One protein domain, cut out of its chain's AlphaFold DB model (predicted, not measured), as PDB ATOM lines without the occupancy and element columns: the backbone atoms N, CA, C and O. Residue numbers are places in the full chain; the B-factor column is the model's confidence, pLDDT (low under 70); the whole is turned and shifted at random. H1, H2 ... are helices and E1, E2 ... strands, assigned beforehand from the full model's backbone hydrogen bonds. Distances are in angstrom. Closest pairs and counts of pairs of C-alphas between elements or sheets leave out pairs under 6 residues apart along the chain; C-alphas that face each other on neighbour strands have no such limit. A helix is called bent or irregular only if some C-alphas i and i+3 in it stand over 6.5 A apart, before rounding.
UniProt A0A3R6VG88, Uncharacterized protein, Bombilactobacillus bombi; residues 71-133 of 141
ATOM      1  N   TYR A  71     -25.930  80.976  36.039       87.88
ATOM      2  CA  TYR A  71     -26.620  79.739  35.747       87.88
ATOM      3  C   TYR A  71     -27.694  79.514  36.806       87.88
ATOM      4  O   TYR A  71     -27.476  79.756  37.995       87.88
ATOM      5  N   TYR A  72     -28.838  79.014  36.370       88.38
ATOM      6  CA  TYR A  72     -29.779  78.330  37.238       88.38
ATOM      7  C   TYR A  72     -29.407  76.853  37.319       88.38
ATOM      8  O   TYR A  72     -28.841  76.294  36.384       88.38
ATOM      9  N   ILE A  73     -29.758  76.190  38.418       89.06
ATOM     10  CA  ILE A  73     -29.754  74.724  38.489       89.06
ATOM     11  C   ILE A  73     -31.208  74.272  38.358       89.06
ATOM     12  O   ILE A  73     -31.997  74.500  39.275       89.06
ATOM     13  N   LYS A  74     -31.560  73.665  37.219       87.25
ATOM     14  CA  LYS A  74     -32.936  73.296  36.853       87.25
ATOM     15  C   LYS A  74     -33.123  71.782  36.887       87.25
ATOM     16  O   LYS A  74     -32.537  71.054  36.091       87.25
ATOM     17  N   PHE A  75     -33.971  71.302  37.793       82.50
ATOM     18  CA  PHE A  75     -34.213  69.864  37.967       82.50
ATOM     19  C   PHE A  75     -35.384  69.325  37.140       82.50
ATOM     20  O   PHE A  75     -35.452  68.121  36.896       82.50
ATOM     21  N   LEU A  76     -36.309  70.189  36.711       72.56
ATOM     22  CA  LEU A  76     -37.511  69.812  35.965       72.56
ATOM     23  C   LEU A  76     -37.541  70.550  34.627       72.56
ATOM     24  O   LEU A  76     -37.348  71.760  34.583       72.56
ATOM     25  N   SER A  77     -37.785  69.836  33.526       63.06
ATOM     26  CA  SER A  77     -37.799  70.430  32.182       63.06
ATOM     27  C   SER A  77     -39.022  71.319  31.931       63.06
ATOM     28  O   SER A  77     -38.911  72.300  31.202       63.06
ATOM     29  N   ASN A  78     -40.166  70.997  32.550       59.81
ATOM     30  CA  ASN A  78     -41.481  71.543  32.178       59.81
ATOM     31  C   ASN A  78     -42.144  72.383  33.287       59.81
ATOM     32  O   ASN A  78     -43.165  73.015  33.048       59.81
ATOM     33  N   GLU A  79     -41.574  72.380  34.491       60.44
ATOM     34  CA  GLU A  79     -41.999  73.206  35.622       60.44
ATOM     35  C   GLU A  79     -40.763  73.919  36.172       60.44
ATOM     36  O   GLU A  79     -39.649  73.406  36.047       60.44
ATOM     37  N   ASN A  80     -40.945  75.105  36.750       66.69
ATOM     38  CA  ASN A  80     -39.889  76.015  37.207       66.69
ATOM     39  C   ASN A  80     -39.094  75.467  38.423       66.69
ATOM     40  O   ASN A  80     -38.817  76.195  39.359       66.69
ATOM     41  N   GLY A  81     -38.706  74.192  38.464       78.06
ATOM     42  CA  GLY A  81     -38.005  73.557  39.582       78.06
ATOM     43  C   GLY A  81     -36.531  73.953  39.688       78.06
ATOM     44  O   GLY A  81     -35.651  73.149  39.364       78.06
ATOM     45  N   TYR A  82     -36.267  75.169  40.165       86.25
ATOM     46  CA  TYR A  82     -34.923  75.719  40.338       86.25
ATOM     47  C   TYR A  82     -34.388  75.525  41.756       86.25
ATOM     48  O   TYR A  82     -35.146  75.588  42.726       86.25
ATOM     49  N   LEU A  83     -33.073  75.329  41.882       87.12
ATOM     50  CA  LEU A  83     -32.387  75.336  43.176       87.12
ATOM     51  C   LEU A  83     -32.388  76.746  43.780       87.12
ATOM     52  O   LEU A  83     -31.866  77.676  43.173       87.12
ATOM     53  N   ASN A  84     -32.891  76.877  45.004       85.12
ATOM     54  CA  ASN A  84     -32.853  78.105  45.794       85.12
ATOM     55  C   ASN A  84     -32.114  77.850  47.111       85.12
ATOM     56  O   ASN A  84     -32.269  76.780  47.700       85.12
ATOM     57  N   ILE A  85     -31.323  78.821  47.577       81.50
ATOM     58  CA  ILE A  85     -30.500  78.722  48.796       81.50
ATOM     59  C   ILE A  85     -30.681  79.968  49.650       81.50
ATOM     60  O   ILE A  85     -30.637  81.074  49.128       81.50
ATOM     61  N   GLU A  86     -30.836  79.818  50.962       77.62
ATOM     62  CA  GLU A  86     -30.883  80.954  51.889       77.62
ATOM     63  C   GLU A  86     -29.519  81.667  52.013       77.62
ATOM     64  O   GLU A  86     -28.530  81.061  52.432       77.62
ATOM     65  N   LYS A  87     -29.463  82.966  51.675       69.56
ATOM     66  CA  LYS A  87     -28.229  83.779  51.650       69.56
ATOM     67  C   LYS A  87     -27.563  83.908  53.023       69.56
ATOM     68  O   LYS A  87     -26.342  83.960  53.105       69.56
ATOM     69  N   GLU A  88     -28.350  83.941  54.098       63.53
ATOM     70  CA  GLU A  88     -27.854  84.148  55.470       63.53
ATOM     71  C   GLU A  88     -27.298  82.872  56.128       63.53
ATOM     72  O   GLU A  88     -26.742  82.923  57.226       63.53
ATOM     73  N   CYS A  89     -27.416  81.709  55.478       53.06
ATOM     74  CA  CYS A  89     -26.924  80.441  56.021       53.06
ATOM     75  C   CYS A  89     -26.295  79.527  54.948       53.06
ATOM     76  O   CYS A  89     -26.702  78.371  54.798       53.06
ATOM     77  N   PRO A  90     -25.236  79.980  54.244       49.94
ATOM     78  CA  PRO A  90     -24.592  79.209  53.173       49.94
ATOM     79  C   PRO A  90     -23.915  77.919  53.669       49.94
ATOM     80  O   PRO A  90     -23.657  77.003  52.892       49.94
ATOM     81  N   SER A  91     -23.637  77.812  54.973       48.06
ATOM     82  CA  SER A  91     -23.036  76.631  55.607       48.06
ATOM     83  C   SER A  91     -24.043  75.524  55.939       48.06
ATOM     84  O   SER A  91     -23.639  74.388  56.207       48.06
ATOM     85  N   ASN A  92     -25.347  75.809  55.891       51.53
ATOM     86  CA  ASN A  92     -26.372  74.804  56.111       51.53
ATOM     87  C   ASN A  92     -26.628  74.065  54.793       51.53
ATOM     88  O   ASN A  92     -27.470  74.448  53.987       51.53
ATOM     89  N   LYS A  93     -25.940  72.936  54.600       52.50
ATOM     90  CA  LYS A  93     -26.165  71.994  53.481       52.50
ATOM     91  C   LYS A  93     -27.613  71.467  53.369       52.50
ATOM     92  O   LYS A  93     -27.915  70.748  52.421       52.50
ATOM     93  N   ASN A  94     -28.487  71.841  54.305       56.31
ATOM     94  CA  ASN A  94     -29.909  71.507  54.374       56.31
ATOM     95  C   ASN A  94     -30.843  72.702  54.081       56.31
ATOM     96  O   ASN A  94     -32.055  72.545  54.172       56.31
ATOM     97  N   GLY A  95     -30.308  73.892  53.781       64.69
ATOM     98  CA  GLY A  95     -31.082  75.124  53.554       64.69
ATOM     99  C   GLY A  95     -31.452  75.387  52.094       64.69
ATOM    100  O   GLY A  95     -31.866  76.498  51.764       64.69
ATOM    101  N   TRP A  96     -31.262  74.401  51.212       76.25
ATOM    102  CA  TRP A  96     -31.653  74.507  49.812       76.25
ATOM    103  C   TRP A  96     -32.996  73.829  49.566       76.25
ATOM    104  O   TRP A  96     -33.320  72.809  50.172       76.25
ATOM    105  N   PHE A  97     -33.779  74.394  48.656       79.50
ATOM    106  CA  PHE A  97     -35.061  73.840  48.238       79.50
ATOM    107  C   PHE A  97     -35.275  74.056  46.743       79.50
ATOM    108  O   PHE A  97     -34.578  74.844  46.102       79.50
ATOM    109  N   ILE A  98     -36.228  73.313  46.185       81.69
ATOM    110  CA  ILE A  98     -36.619  73.416  44.781       81.69
ATOM    111  C   ILE A  98     -37.958  74.144  44.730       81.69
ATOM    112  O   ILE A  98     -38.912  73.714  45.379       81.69
ATOM    113  N   SER A  99     -38.044  75.236  43.973       76.88
ATOM    114  CA  SER A  99     -39.300  75.967  43.803       76.88
ATOM    115  C   SER A  99     -39.394  76.652  42.457       76.88
ATOM    116  O   SER A  99     -38.380  77.077  41.902       76.88
ATOM    117  N   ASN A 100     -40.646  76.832  42.025       72.94
ATOM    118  CA  ASN A 100     -41.034  77.675  40.908       72.94
ATOM    119  C   ASN A 100     -40.620  79.115  41.174       72.94
ATOM    120  O   ASN A 100     -41.337  79.847  41.848       72.94
ATOM    121  N   ASN A 101     -39.463  79.520  40.657       61.03
ATOM    122  CA  ASN A 101     -39.105  80.931  40.637       61.03
ATOM    123  C   ASN A 101     -39.942  81.647  39.598       61.03
ATOM    124  O   ASN A 101     -39.554  81.779  38.444       61.03
ATOM    125  N   SER A 102     -41.120  82.090  40.021       47.19
ATOM    126  CA  SER A 102     -41.709  83.277  39.435       47.19
ATOM    127  C   SER A 102     -40.995  84.484  40.033       47.19
ATOM    128  O   SER A 102     -41.010  84.667  41.250       47.19
ATOM    129  N   ASP A 103     -40.379  85.278  39.165       48.78
ATOM    130  CA  ASP A 103     -39.906  86.631  39.426       48.78
ATOM    131  C   ASP A 103     -40.953  87.474  40.165       48.78
ATOM    132  O   ASP A 103     -41.777  88.157  39.560       48.78
ATOM    133  N   THR A 104     -40.895  87.500  41.487       43.34
ATOM    134  CA  THR A 104     -41.425  88.636  42.237       43.34
ATOM    135  C   THR A 104     -40.368  89.024  43.232       43.34
ATOM    136  O   THR A 104     -40.336  88.527  44.354       43.34
ATOM    137  N   GLU A 105     -39.505  89.902  42.728       43.69
ATOM    138  CA  GLU A 105     -38.456  90.598  43.448       43.69
ATOM    139  C   GLU A 105     -37.313  89.669  43.846       43.69
ATOM    140  O   GLU A 105     -37.486  88.488  44.138       43.69
ATOM    141  N   GLU A 106     -36.101  90.201  43.791       49.38
ATOM    142  CA  GLU A 106     -34.938  89.625  44.441       49.38
ATOM    143  C   GLU A 106     -35.331  89.338  45.887       49.38
ATOM    144  O   GLU A 106     -35.279  90.220  46.740       49.38
ATOM    145  N   ASN A 107     -35.817  88.127  46.160       51.91
ATOM    146  CA  ASN A 107     -36.220  87.748  47.493       51.91
ATOM    147  C   ASN A 107     -34.906  87.797  48.263       51.91
ATOM    148  O   ASN A 107     -34.056  86.929  48.079       51.91
ATOM    149  N   GLN A 108     -34.674  88.883  49.009       60.06
ATOM    150  CA  GLN A 108     -33.354  89.254  49.539       60.06
ATOM    151  C   GLN A 108     -32.733  88.114  50.350       60.06
ATOM    152  O   GLN A 108     -31.518  88.015  50.481       60.06
ATOM    153  N   ARG A 109     -33.597  87.211  50.810       67.25
ATOM    154  CA  ARG A 109     -33.321  85.995  51.545       67.25
ATOM    155  C   ARG A 109     -32.722  84.844  50.731       67.25
ATOM    156  O   ARG A 109     -32.041  84.023  51.334       67.25
ATOM    157  N   TYR A 110     -32.944  84.746  49.418       75.44
ATOM    158  CA  TYR A 110     -32.579  83.565  48.624       75.44
ATOM    159  C   TYR A 110     -31.689  83.879  47.412       75.44
ATOM    160  O   TYR A 110     -31.845  84.889  46.729       75.44
ATOM    161  N   GLN A 111     -30.732  82.993  47.149       81.31
ATOM    162  CA  GLN A 111     -29.900  82.956  45.953       81.31
ATOM    163  C   GLN A 111     -30.382  81.830  45.035       81.31
ATOM    164  O   GLN A 111     -30.487  80.679  45.462       81.31
ATOM    165  N   THR A 112     -30.609  82.166  43.766       82.62
ATOM    166  CA  THR A 112     -31.011  81.195  42.726       82.62
ATOM    167  C   THR A 112     -30.100  81.192  41.506       82.62
ATOM    168  O   THR A 112     -30.099  80.263  40.701       82.62
ATOM    169  N   LYS A 113     -29.339  82.266  41.328       86.62
ATOM    170  CA  LYS A 113     -28.398  82.408  40.226       86.62
ATOM    171  C   LYS A 113     -27.006  82.158  40.782       86.62
ATOM    172  O   LYS A 113     -26.634  82.735  41.805       86.62
ATOM    173  N   PHE A 114     -26.264  81.294  40.108       86.44
ATOM    174  CA  PHE A 114     -24.944  80.847  40.529       86.44
ATOM    175  C   PHE A 114     -23.954  80.996  39.385       86.44
ATOM    176  O   PHE A 114     -24.263  80.733  38.226       86.44
ATOM    177  N   THR A 115     -22.730  81.362  39.709       88.88
ATOM    178  CA  THR A 115     -21.591  81.215  38.810       88.88
ATOM    179  C   THR A 115     -21.235  79.733  38.677       88.88
ATOM    180  O   THR A 115     -21.406  78.947  39.612       88.88
ATOM    181  N   MET A 116     -20.656  79.324  37.544       89.06
ATOM    182  CA  MET A 116     -20.180  77.939  37.386       89.06
ATOM    183  C   MET A 116     -19.179  77.545  38.487       89.06
ATOM    184  O   MET A 116     -19.170  76.406  38.944       89.06
ATOM    185  N   LYS A 117     -18.381  78.504  38.970       86.81
ATOM    186  CA  LYS A 117     -17.438  78.294  40.072       86.81
ATOM    187  C   LYS A 117     -18.152  77.987  41.395       86.81
ATOM    188  O   LYS A 117     -17.708  77.104  42.122       86.81
ATOM    189  N   GLU A 118     -19.246  78.681  41.712       85.69
ATOM    190  CA  GLU A 118     -20.066  78.381  42.896       85.69
ATOM    191  C   GLU A 118     -20.722  77.005  42.795       85.69
ATOM    192  O   GLU A 118     -20.744  76.273  43.786       85.69
ATOM    193  N   ILE A 119     -21.204  76.634  41.604       89.06
ATOM    194  CA  ILE A 119     -21.760  75.301  41.348       89.06
ATOM    195  C   ILE A 119     -20.679  74.242  41.559       89.06
ATOM    196  O   ILE A 119     -20.896  73.289  42.292       89.06
ATOM    197  N   GLU A 120     -19.488  74.406  40.990       89.19
ATOM    198  CA  GLU A 120     -18.397  73.440  41.151       89.19
ATOM    199  C   GLU A 120     -17.918  73.307  42.601       89.19
ATOM    200  O   GLU A 120     -17.572  72.208  43.036       89.19
ATOM    201  N   ALA A 121     -17.910  74.407  43.357       86.94
ATOM    202  CA  ALA A 121     -17.458  74.413  44.743       86.94
ATOM    203  C   ALA A 121     -18.488  73.816  45.714       86.94
ATOM    204  O   ALA A 121     -18.115  73.071  46.621       86.94
ATOM    205  N   ASN A 122     -19.772  74.142  45.540       84.50
ATOM    206  CA  ASN A 122     -20.813  73.845  46.529       84.50
ATOM    207  C   ASN A 122     -21.799  72.763  46.070       84.50
ATOM    208  O   ASN A 122     -22.319  72.010  46.895       84.50
ATOM    209  N   PHE A 123     -22.028  72.654  44.760       87.69
ATOM    210  CA  PHE A 123     -23.011  71.762  44.141       87.69
ATOM    211  C   PHE A 123     -22.446  71.002  42.931       87.69
ATOM    212  O   PHE A 123     -23.091  70.969  41.876       87.69
ATOM    213  N   PRO A 124     -21.259  70.370  43.031       89.06
ATOM    214  CA  PRO A 124     -20.624  69.732  41.879       89.06
ATOM    215  C   PRO A 124     -21.514  68.656  41.242       89.06
ATOM    216  O   PRO A 124     -21.505  68.481  40.026       89.06
ATOM    217  N   GLN A 125     -22.341  67.979  42.046       88.12
ATOM    218  CA  GLN A 125     -23.309  66.986  41.585       88.12
ATOM    219  C   GLN A 125     -24.444  67.577  40.734       88.12
ATOM    220  O   GLN A 125     -25.081  66.843  39.983       88.12
ATOM    221  N   PHE A 126     -24.702  68.883  40.838       89.25
ATOM    222  CA  PHE A 126     -25.761  69.563  40.095       89.25
ATOM    223  C   PHE A 126     -25.272  70.273  38.831       89.25
ATOM    224  O   PHE A 126     -26.084  70.789  38.070       89.25
ATOM    225  N   LYS A 127     -23.965  70.230  38.548       90.88
ATOM    226  CA  LYS A 127     -23.374  70.779  37.323       90.88
ATOM    227  C   LYS A 127     -24.080  70.340  36.023       90.88
ATOM    228  O   LYS A 127     -24.259  71.198  35.165       90.88
ATOM    229  N   PRO A 128     -24.527  69.077  35.848       90.75
ATOM    230  CA  PRO A 128     -25.255  68.671  34.638       90.75
ATOM    231  C   PRO A 128     -26.619  69.352  34.451       90.75
ATOM    232  O   PRO A 128     -27.156  69.333  33.350       90.75
ATOM    233  N   PHE A 129     -27.174  69.932  35.515       88.81
ATOM    234  CA  PHE A 129     -28.463  70.625  35.524       88.81
ATOM    235  C   PHE A 129     -28.304  72.150  35.440       88.81
ATOM    236  O   PHE A 129     -29.287  72.877  35.582       88.81
ATOM    237  N   ALA A 130     -27.076  72.645  35.254       89.88
ATOM    238  CA  ALA A 130     -26.806  74.067  35.117       89.88
ATOM    239  C   ALA A 130     -27.294  74.569  33.750       89.88
ATOM    240  O   ALA A 130     -26.775  74.165  32.709       89.88
ATOM    241  N   VAL A 131     -28.269  75.472  33.760       87.56
ATOM    242  CA  VAL A 131     -28.807  76.153  32.579       87.56
ATOM    243  C   VAL A 131     -28.401  77.613  32.659       87.56
ATOM    244  O   VAL A 131     -28.560  78.250  33.699       87.56
ATOM    245  N   LYS A 132     -27.831  78.150  31.584       86.62
ATOM    246  CA  LYS A 132     -27.386  79.542  31.551       86.62
ATOM    247  C   LYS A 132     -28.593  80.482  31.634       86.62
ATOM    248  O   LYS A 132     -29.590  80.292  30.941       86.62
ATOM    249  N   VAL A 133     -28.500  81.507  32.482       81.12
ATOM    250  CA  VAL A 133     -29.539  82.539  32.611       81.12
ATOM    251  C   VAL A 133     -29.688  83.259  31.267       81.12
ATOM    252  O   VAL A 133     -28.704  83.777  30.740       81.12
TER     253      VAL A 133
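This is residues 71 to 133 of the 141 residues of an uncharacterized protein of Bombilactobacillus bombi (UniProt A0A3R6VG88). A two-stranded hairpin, E2 and E3, has the smaller strand pair E1 and E4 beside it, with E1 next to E2, and a small helical hairpin, H1 and H2, packs on E1. The long stretch of residues 101 to 115 loops away from the helices and folds back, pairing briefly with E2 at residues 110 to 111. The printed part has 63 residues, under half of them in named elements, which follow as E1, E2, E3, H1, H2, E4; the class is mixed, and both sheets are antiparallel. It is compact and rounded, with a radius of gyration of the C-alphas of 11.1 A and spans of 30 by 26 by 18 A.

E2, residues 81 to 86, and E3, residues 96 to 100, form an antiparallel hairpin at 136 degrees; N 84 and O 97 are 2.9 A apart, within hydrogen-bond range. E1, residues 71 to 73, has its closest C-alpha to E2 at Ile 73, 5.4 A from that of Leu 83. E4, residues 130 to 132, is the antiparallel neighbour of E1 at 146 degrees, with N 72 and O 131 at 2.8 A. H1, residues 116 to 122, and H2, residues 124 to 129, touch as a helical hairpin, opposite ways at a steep tilt of 43 degrees; their closest C-alphas, of Ile 119 and Lys 127, are 6.3 A apart. The closest C-alphas of E1 and H2, of Ile 73 and Phe 129, are 5.2 A apart. Every O i to N i+4 pair of H1 is within hydrogen-bond range; in H2 0 of 2 are, against 2 of 3 O i to N i+3 pairs. E2 is apart from both helices.

E2 is 16.0 A long and E3 13.3 A; E1 measures 6.5 A and E4 6.6 A. H1 is 10.0 A long and H2 10.1 A; H2 is irregular, with C-alphas 125 and 128 at 7.4 A. E1 begins at C-alpha 71 (-26.620, 79.739, 35.747), and E4 ends at C-alpha 132 (-27.386, 79.542, 31.551).

The C-alphas of Asn 78 and Ser 91, the two farthest apart, are 30.2 A apart. The printed part has no cut, and the link from E3 to H1 is long. Mean pLDDT of the printed part is 74.7; it is under 70 at residues 77 to 80, 87 to 95 and 101 to 109.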